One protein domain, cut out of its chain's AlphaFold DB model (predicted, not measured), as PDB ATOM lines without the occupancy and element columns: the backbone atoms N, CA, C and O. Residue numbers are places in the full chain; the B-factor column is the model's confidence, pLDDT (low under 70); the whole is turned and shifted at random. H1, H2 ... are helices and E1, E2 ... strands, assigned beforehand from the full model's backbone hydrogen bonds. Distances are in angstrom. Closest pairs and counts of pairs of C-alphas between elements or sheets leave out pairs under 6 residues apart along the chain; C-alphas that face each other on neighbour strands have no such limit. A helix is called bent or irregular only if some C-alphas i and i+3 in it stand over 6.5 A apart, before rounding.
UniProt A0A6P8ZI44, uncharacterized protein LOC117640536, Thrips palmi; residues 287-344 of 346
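Overview. This is residues 287 to 344 of the 346 residues of the protein "uncharacterized protein LOC117640536" of Thrips palmi (UniProt A0A6P8ZI44). Two short helices, H1 and H2, begin near each other by the middle of the domain and run toward opposite ends of its longest axis, with a small patch of strand pairing beside H2. The patch is made of the three-residue strand E1, with the first printed residues, 287 to 288, and residues 328 to 329 paired to it; a loop from residue 309 to residue 319 leads back from H1 to it. The printed part has 58 residues with two named helices and one named strand, in the order H1, E1, H2. The class is mostly helix, though under half of the residues are in named elements. The whole is compact, with a radius of gyration of the C-alphas of 10.8 A and spans of 33 by 22 by 17 A.

Along the chain. The printed part begins at Ala 287, whose C-alpha is at (-7.263, 2.224, 84.600). H1 covers residues 298 to 308 and is 15.2 A from first to last C-alpha; it begins with C-alpha 298 at (-2.744, 9.130, 88.067). E1 covers residues 320 to 322, from Tyr 320 to Cys 322, 6.9 A long. H2 covers residues 332 to 342, 15.3 A long, and ends with C-alpha 342 at (-0.189, 8.364, 72.020).

Arrangement. Residues 287 to 288 pair antiparallel with residues 320 to 321 of E1. Residues 328 to 329 also pair antiparallel with residues 320 to 321. E1 pairs with no named strand. H1 and E1 are apart, with no C-alpha of the one within 8 A of the other. The closest C-alphas of E1 and H2 are those of Tyr 320 and Asn 332, 6.3 A apart, and 5 pairs of their C-alphas are within 8 A. The centres of E1 and H2 are 9.1 A apart. H1 and H2 are near each other, with 5 pairs of C-alphas within 10 A and no pair within 8 A. In H1 and H2 every O i to N i+4 pair is within hydrogen-bond range. Neither helix is bent.

Size, cuts and confidence. The two C-alphas farthest apart are those of Pro 312 and Thr 344, 33.9 A, while the first and last printed C-alphas, of Ala 287 and Thr 344, are 16.7 A apart. The printed part has no cut. The link from H1 to E1, 11 residues, is long; the link from E1 to H2, 9 residues, is short. The mean pLDDT of the printed part is 73.5. The model's confidence is under 70 in 12 residues: 307 to 308, which belong to H1, and 310 to 319 in the link from H1 to E1.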
ATOM      1  N   ALA A 287      -6.495   3.378  84.137       78.50
ATOM      2  CA  ALA A 287      -7.263   2.224  84.600       78.50
ATOM      3  C   ALA A 287      -6.397   1.190  85.334       78.50
ATOM      4  O   ALA A 287      -5.217   0.993  85.022       78.50
ATOM      5  N   CYS A 288      -6.995   0.526  86.322       79.25
ATOM      6  CA  CYS A 288      -6.360  -0.553  87.061       79.25
ATOM      7  C   CYS A 288      -6.447  -1.859  86.267       79.25
ATOM      8  O   CYS A 288      -7.531  -2.380  86.032       79.25
ATOM      9  N   GLY A 289      -5.309  -2.454  85.918       71.69
ATOM     10  CA  GLY A 289      -5.257  -3.715  85.167       71.69
ATOM     11  C   GLY A 289      -5.773  -4.936  85.939       71.69
ATOM     12  O   GLY A 289      -5.963  -5.994  85.342       71.69
ATOM     13  N   ARG A 290      -6.007  -4.804  87.254       70.69
ATOM     14  CA  ARG A 290      -6.486  -5.891  88.123       70.69
ATOM     15  C   ARG A 290      -8.002  -5.888  88.310       70.69
ATOM     16  O   ARG A 290      -8.623  -6.926  88.135       70.69
ATOM     17  N   CYS A 291      -8.589  -4.749  88.672       77.25
ATOM     18  CA  CYS A 291     -10.035  -4.618  88.904       77.25
ATOM     19  C   CYS A 291     -10.765  -3.834  87.805       77.25
ATOM     20  O   CYS A 291     -11.979  -3.688  87.873       77.25
ATOM     21  N   LYS A 292     -10.038  -3.335  86.794       74.88
ATOM     22  CA  LYS A 292     -10.570  -2.586  85.645       74.88
ATOM     23  C   LYS A 292     -11.287  -1.273  85.996       74.88
ATOM     24  O   LYS A 292     -11.924  -0.683  85.129       74.88
ATOM     25  N   GLU A 293     -11.130  -0.766  87.220       76.19
ATOM     26  CA  GLU A 293     -11.607   0.572  87.588       76.19
ATOM     27  C   GLU A 293     -10.809   1.665  86.864       76.19
ATOM     28  O   GLU A 293      -9.582   1.590  86.780       76.19
ATOM     29  N   ALA A 294     -11.511   2.687  86.362       77.50
ATOM     30  CA  ALA A 294     -10.936   3.826  85.649       77.50
ATOM     31  C   ALA A 294     -11.008   5.116  86.485       77.50
ATOM     32  O   ALA A 294     -12.051   5.465  87.042       77.50
ATOM     33  N   PHE A 295      -9.901   5.851  86.510       78.38
ATOM     34  CA  PHE A 295      -9.649   7.031  87.330       78.38
ATOM     35  C   PHE A 295      -9.360   8.252  86.463       78.38
ATOM     36  O   PHE A 295      -8.762   8.148  85.389       78.38
ATOM     37  N   SER A 296      -9.756   9.422  86.971       75.44
ATOM     38  CA  SER A 296      -9.555  10.707  86.299       75.44
ATOM     39  C   SER A 296      -8.099  11.177  86.297       75.44
ATOM     40  O   SER A 296      -7.651  11.882  85.398       75.44
ATOM     41  N   CYS A 297      -7.315  10.764  87.293       73.06
ATOM     42  CA  CYS A 297      -5.917  11.152  87.401       73.06
ATOM     43  C   CYS A 297      -5.042  10.027  87.962       73.06
ATOM     44  O   CYS A 297      -5.503   9.092  88.622       73.06
ATOM     45  N   ASN A 298      -3.739  10.133  87.691       70.69
ATOM     46  CA  ASN A 298      -2.744   9.130  88.067       70.69
ATOM     47  C   ASN A 298      -2.620   8.961  89.592       70.69
ATOM     48  O   ASN A 298      -2.384   7.855  90.070       70.69
ATOM     49  N   ALA A 299      -2.803  10.043  90.358       75.25
ATOM     50  CA  ALA A 299      -2.725  10.007  91.817       75.25
ATOM     51  C   ALA A 299      -3.782   9.064  92.420       75.25
ATOM     52  O   ALA A 299      -3.454   8.249  93.278       75.25
ATOM     53  N   LEU A 300      -5.015   9.111  91.905       77.94
ATOM     54  CA  LEU A 300      -6.112   8.255  92.358       77.94
ATOM     55  C   LEU A 300      -5.889   6.781  91.998       77.94
ATOM     56  O   LEU A 300      -6.141   5.910  92.825       77.94
ATOM     57  N   LEU A 301      -5.357   6.488  90.804       78.75
ATOM     58  CA  LEU A 301      -5.002   5.115  90.427       78.75
ATOM     59  C   LEU A 301      -3.902   4.551  91.342       78.75
ATOM     60  O   LEU A 301      -3.972   3.396  91.764       78.75
ATOM     61  N   LEU A 302      -2.873   5.349  91.640       75.06
ATOM     62  CA  LEU A 302      -1.785   4.938  92.526       75.06
ATOM     63  C   LEU A 302      -2.282   4.662  93.942       75.06
ATOM     64  O   LEU A 302      -1.932   3.622  94.502       75.06
ATOM     65  N   ASP A 303      -3.114   5.547  94.488       77.06
ATOM     66  CA  ASP A 303      -3.719   5.355  95.804       77.06
ATOM     67  C   ASP A 303      -4.576   4.082  95.832       77.06
ATOM     68  O   ASP A 303      -4.327   3.189  96.647       77.06
ATOM     69  N   HIS A 304      -5.460   3.913  94.844       81.88
ATOM     70  CA  HIS A 304      -6.282   2.716  94.672       81.88
ATOM     71  C   HIS A 304      -5.441   1.427  94.643       81.88
ATOM     72  O   HIS A 304      -5.704   0.500  95.411       81.88
ATOM     73  N   VAL A 305      -4.396   1.351  93.807       73.19
ATOM     74  CA  VAL A 305      -3.526   0.160  93.724       73.19
ATOM     75  C   VAL A 305      -2.776  -0.055  95.040       73.19
ATOM     76  O   VAL A 305      -2.558  -1.197  95.466       73.19
ATOM     77  N   SER A 306      -2.378   1.033  95.703       72.06
ATOM     78  CA  SER A 306      -1.654   0.969  96.968       72.06
ATOM     79  C   SER A 306      -2.525   0.502  98.132       72.06
ATOM     80  O   SER A 306      -1.973  -0.113  99.039       72.06
ATOM     81  N   VAL A 307      -3.835   0.766  98.113       69.81
ATOM     82  CA  VAL A 307      -4.777   0.450  99.199       69.81
ATOM     83  C   VAL A 307      -5.514  -0.862  98.930       69.81
ATOM     84  O   VAL A 307      -5.540  -1.742  99.787       69.81
ATOM     85  N   ARG A 308      -6.081  -1.032  97.731       69.38
ATOM     86  CA  ARG A 308      -7.000  -2.134  97.383       69.38
ATOM     87  C   ARG A 308      -6.292  -3.373  96.843       69.38
ATOM     88  O   ARG A 308      -6.871  -4.456  96.797       69.38
ATOM     89  N   HIS A 309      -5.035  -3.236  96.427       71.12
ATOM     90  CA  HIS A 309      -4.269  -4.316  95.804       71.12
ATOM     91  C   HIS A 309      -2.933  -4.592  96.508       71.12
ATOM     92  O   HIS A 309      -1.988  -5.085  95.880       71.12
ATOM     93  N   ARG A 310      -2.837  -4.319  97.819       59.12
ATOM     94  CA  ARG A 310      -1.715  -4.801  98.644       59.12
ATOM     95  C   ARG A 310      -1.707  -6.328  98.640       59.12
ATOM     96  O   ARG A 310      -2.640  -6.960  99.111       59.12
ATOM     97  N   GLY A 311      -0.662  -6.913  98.068       58.00
ATOM     98  CA  GLY A 311      -0.449  -8.354  98.065       58.00
ATOM     99  C   GLY A 311       0.822  -8.749  97.301       58.00
ATOM    100  O   GLY A 311       1.251  -8.006  96.415       58.00
ATOM    101  N   PRO A 312       1.434  -9.900  97.630       49.47
ATOM    102  CA  PRO A 312       2.730 -10.339  97.098       49.47
ATOM    103  C   PRO A 312       2.727 -10.842  95.636       49.47
ATOM    104  O   PRO A 312       3.780 -11.181  95.110       49.47
ATOM    105  N   LEU A 313       1.596 -10.819  94.920       47.59
ATOM    106  CA  LEU A 313       1.489 -11.268  93.515       47.59
ATOM    107  C   LEU A 313       1.704 -10.149  92.469       47.59
ATOM    108  O   LEU A 313       1.147 -10.178  91.375       47.59
ATOM    109  N   ARG A 314       2.541  -9.150  92.770       53.88
ATOM    110  CA  ARG A 314       2.767  -7.952  91.926       53.88
ATOM    111  C   ARG A 314       3.576  -8.174  90.636       53.88
ATOM    112  O   ARG A 314       4.002  -7.199  90.026       53.88
ATOM    113  N   LEU A 315       3.830  -9.417  90.224       51.53
ATOM    114  CA  LEU A 315       4.875  -9.708  89.232       51.53
ATOM    115  C   LEU A 315       4.441 -10.525  88.008       51.53
ATOM    116  O   LEU A 315       5.265 -10.690  87.114       51.53
ATOM    117  N   LEU A 316       3.196 -11.013  87.924       52.19
ATOM    118  CA  LEU A 316       2.766 -11.841  86.781       52.19
ATOM    119  C   LEU A 316       1.713 -11.187  85.873       52.19
ATOM    120  O   LEU A 316       1.493 -11.675  84.770       52.19
ATOM    121  N   GLN A 317       1.116 -10.058  86.267       58.50
ATOM    122  CA  GLN A 317       0.088  -9.383  85.468       58.50
ATOM    123  C   GLN A 317       0.433  -7.899  85.267       58.50
ATOM    124  O   GLN A 317       0.948  -7.269  86.193       58.50
ATOM    125  N   PRO A 318       0.192  -7.315  84.078       64.75
ATOM    126  CA  PRO A 318       0.334  -5.878  83.886       64.75
ATOM    127  C   PRO A 318      -0.735  -5.141  84.708       64.75
ATOM    128  O   PRO A 318      -1.932  -5.286  84.478       64.75
ATOM    129  N   LEU A 319      -0.293  -4.370  85.704       69.38
ATOM    130  CA  LEU A 319      -1.169  -3.665  86.651       69.38
ATOM    131  C   LEU A 319      -1.714  -2.340  86.105       69.38
ATOM    132  O   LEU A 319      -2.666  -1.801  86.662       69.38
ATOM    133  N   TYR A 320      -1.101  -1.800  85.057       76.50
ATOM    134  CA  TYR A 320      -1.401  -0.470  84.542       76.50
ATOM    135  C   TYR A 320      -1.926  -0.597  83.121       76.50
ATOM    136  O   TYR A 320      -1.180  -1.000  82.233       76.50
ATOM    137  N   THR A 321      -3.186  -0.256  82.890       79.06
ATOM    138  CA  THR A 321      -3.787  -0.297  81.553       79.06
ATOM    139  C   THR A 321      -4.146   1.104  81.101       79.06
ATOM    140  O   THR A 321      -4.547   1.952  81.905       79.06
ATOM    141  N   CYS A 322      -3.983   1.359  79.807       82.62
ATOM    142  CA  CYS A 322      -4.469   2.592  79.220       82.62
ATOM    143  C   CYS A 322      -6.004   2.589  79.231       82.62
ATOM    144  O   CYS A 322      -6.621   1.598  78.858       82.62
ATOM    145  N   GLY A 323      -6.623   3.689  79.667       78.56
ATOM    146  CA  GLY A 323      -8.083   3.838  79.611       78.56
ATOM    147  C   GLY A 323      -8.625   4.124  78.204       78.56
ATOM    148  O   GLY A 323      -9.828   4.035  77.993       78.56
ATOM    149  N   LEU A 324      -7.749   4.468  77.252       74.06
ATOM    150  CA  LEU A 324      -8.103   4.873  75.884       74.06
ATOM    151  C   LEU A 324      -7.775   3.813  74.827       74.06
ATOM    152  O   LEU A 324      -8.264   3.882  73.704       74.06
ATOM    153  N   CYS A 325      -6.934   2.834  75.156       79.94
ATOM    154  CA  CYS A 325      -6.579   1.750  74.247       79.94
ATOM    155  C   CYS A 325      -6.286   0.469  75.032       79.94
ATOM    156  O   CYS A 325      -6.103   0.495  76.244       79.94
ATOM    157  N   SER A 326      -6.178  -0.665  74.344       78.62
ATOM    158  CA  SER A 326      -5.943  -1.976  74.962       78.62
ATOM    159  C   SER A 326      -4.508  -2.203  75.475       78.62
ATOM    160  O   SER A 326      -4.153  -3.327  75.835       78.62
ATOM    161  N   ALA A 327      -3.665  -1.166  75.533       78.06
ATOM    162  CA  ALA A 327      -2.282  -1.288  75.988       78.06
ATOM    163  C   ALA A 327      -2.188  -1.521  77.506       78.06
ATOM    164  O   ALA A 327      -2.841  -0.845  78.306       78.06
ATOM    165  N   SER A 328      -1.323  -2.457  77.905       79.75
ATOM    166  CA  SER A 328      -1.098  -2.836  79.301       79.75
ATOM    167  C   SER A 328       0.393  -2.835  79.650       79.75
ATOM    168  O   SER A 328       1.252  -3.168  78.834       79.75
ATOM    169  N   PHE A 329       0.716  -2.415  80.873       81.00
ATOM    170  CA  PHE A 329       2.073  -2.138  81.320       81.00
ATOM    171  C   PHE A 329       2.318  -2.662  82.737       81.00
ATOM    172  O   PHE A 329       1.473  -2.583  83.630       81.00
ATOM    173  N   TYR A 330       3.540  -3.140  82.972       75.38
ATOM    174  CA  TYR A 330       3.982  -3.632  84.281       75.38
ATOM    175  C   TYR A 330       4.511  -2.526  85.204       75.38
ATOM    176  O   TYR A 330       4.665  -2.739  86.405       75.38
ATOM    177  N   LYS A 331       4.810  -1.338  84.664       74.56
ATOM    178  CA  LYS A 331       5.296  -0.188  85.439       74.56
ATOM    179  C   LYS A 331       4.529   1.073  85.074       74.56
ATOM    180  O   LYS A 331       4.288   1.331  83.898       74.56
ATOM    181  N   ASN A 332       4.259   1.895  86.088       75.12
ATOM    182  CA  ASN A 332       3.573   3.177  85.935       75.12
ATOM    183  C   ASN A 332       4.304   4.108  84.946       75.12
ATOM    184  O   ASN A 332       3.678   4.697  84.071       75.12
ATOM    185  N   SER A 333       5.642   4.155  85.001       77.56
ATOM    186  CA  SER A 333       6.453   5.001  84.112       77.56
ATOM    187  C   SER A 333       6.238   4.726  82.620       77.56
ATOM    188  O   SER A 333       6.395   5.636  81.806       77.56
ATOM    189  N   PHE A 334       5.869   3.496  82.252       81.56
ATOM    190  CA  PHE A 334       5.551   3.147  80.871       81.56
ATOM    191  C   PHE A 334       4.141   3.584  80.474       81.56
ATOM    192  O   PHE A 334       3.983   4.110  79.377       81.56
ATOM    193  N   LEU A 335       3.151   3.461  81.368       83.44
ATOM    194  CA  LEU A 335       1.795   3.956  81.117       83.44
ATOM    195  C   LEU A 335       1.782   5.481  80.929       83.44
ATOM    196  O   LEU A 335       1.205   5.970  79.965       83.44
ATOM    197  N   VAL A 336       2.460   6.234  81.804       80.38
ATOM    198  CA  VAL A 336       2.514   7.707  81.714       80.38
ATOM    199  C   VAL A 336       3.152   8.155  80.402       80.38
ATOM    200  O   VAL A 336       2.628   9.034  79.722       80.38
ATOM    201  N   ARG A 337       4.262   7.517  80.013       82.19
ATOM    202  CA  ARG A 337       4.915   7.789  78.731       82.19
ATOM    203  C   ARG A 337       4.008   7.459  77.554       82.19
ATOM    204  O   ARG A 337       3.928   8.252  76.628       82.19
ATOM    205  N   HIS A 338       3.335   6.313  77.601       85.19
ATOM    206  CA  HIS A 338       2.394   5.909  76.568       85.19
ATOM    207  C   HIS A 338       1.264   6.935  76.415       85.19
ATOM    208  O   HIS A 338       1.033   7.391  75.303       85.19
ATOM    209  N   CYS A 339       0.630   7.377  77.505       81.06
ATOM    210  CA  CYS A 339      -0.436   8.379  77.425       81.06
ATOM    211  C   CYS A 339       0.051   9.723  76.874       81.06
ATOM    212  O   CYS A 339      -0.627  10.319  76.044       81.06
ATOM    213  N   TYR A 340       1.250  10.158  77.260       81.31
ATOM    214  CA  TYR A 340       1.856  11.375  76.717       81.31
ATOM    215  C   TYR A 340       2.281  11.252  75.244       81.31
ATOM    216  O   TYR A 340       2.393  12.243  74.546       81.31
ATOM    217  N   GLN A 341       2.586  10.057  74.745       77.38
ATOM    218  CA  GLN A 341       3.058   9.899  73.363       77.38
ATOM    219  C   GLN A 341       1.938   9.545  72.386       77.38
ATOM    220  O   GLN A 341       2.036   9.892  71.213       77.38
ATOM    221  N   HIS A 342       0.902   8.852  72.858       78.00
ATOM    222  CA  HIS A 342      -0.189   8.364  72.020       78.00
ATOM    223  C   HIS A 342      -1.491   9.150  72.157       78.00
ATOM    224  O   HIS A 342      -2.267   9.139  71.210       78.00
ATOM    225  N   HIS A 343      -1.743   9.808  73.295       77.56
ATOM    226  CA  HIS A 343      -3.068  10.372  73.593       77.56
ATOM    227  C   HIS A 343      -3.079  11.880  73.844       77.56
ATOM    228  O   HIS A 343      -4.156  12.464  73.883       77.56
ATOM    229  N   THR A 344      -1.927  12.539  73.995       72.31
ATOM    230  CA  THR A 344      -1.901  14.008  73.986       72.31
ATOM    231  C   THR A 344      -1.898  14.502  72.538       72.31
ATOM    232  O   THR A 344      -0.980  14.134  71.795       72.31
TER     233      THR A 344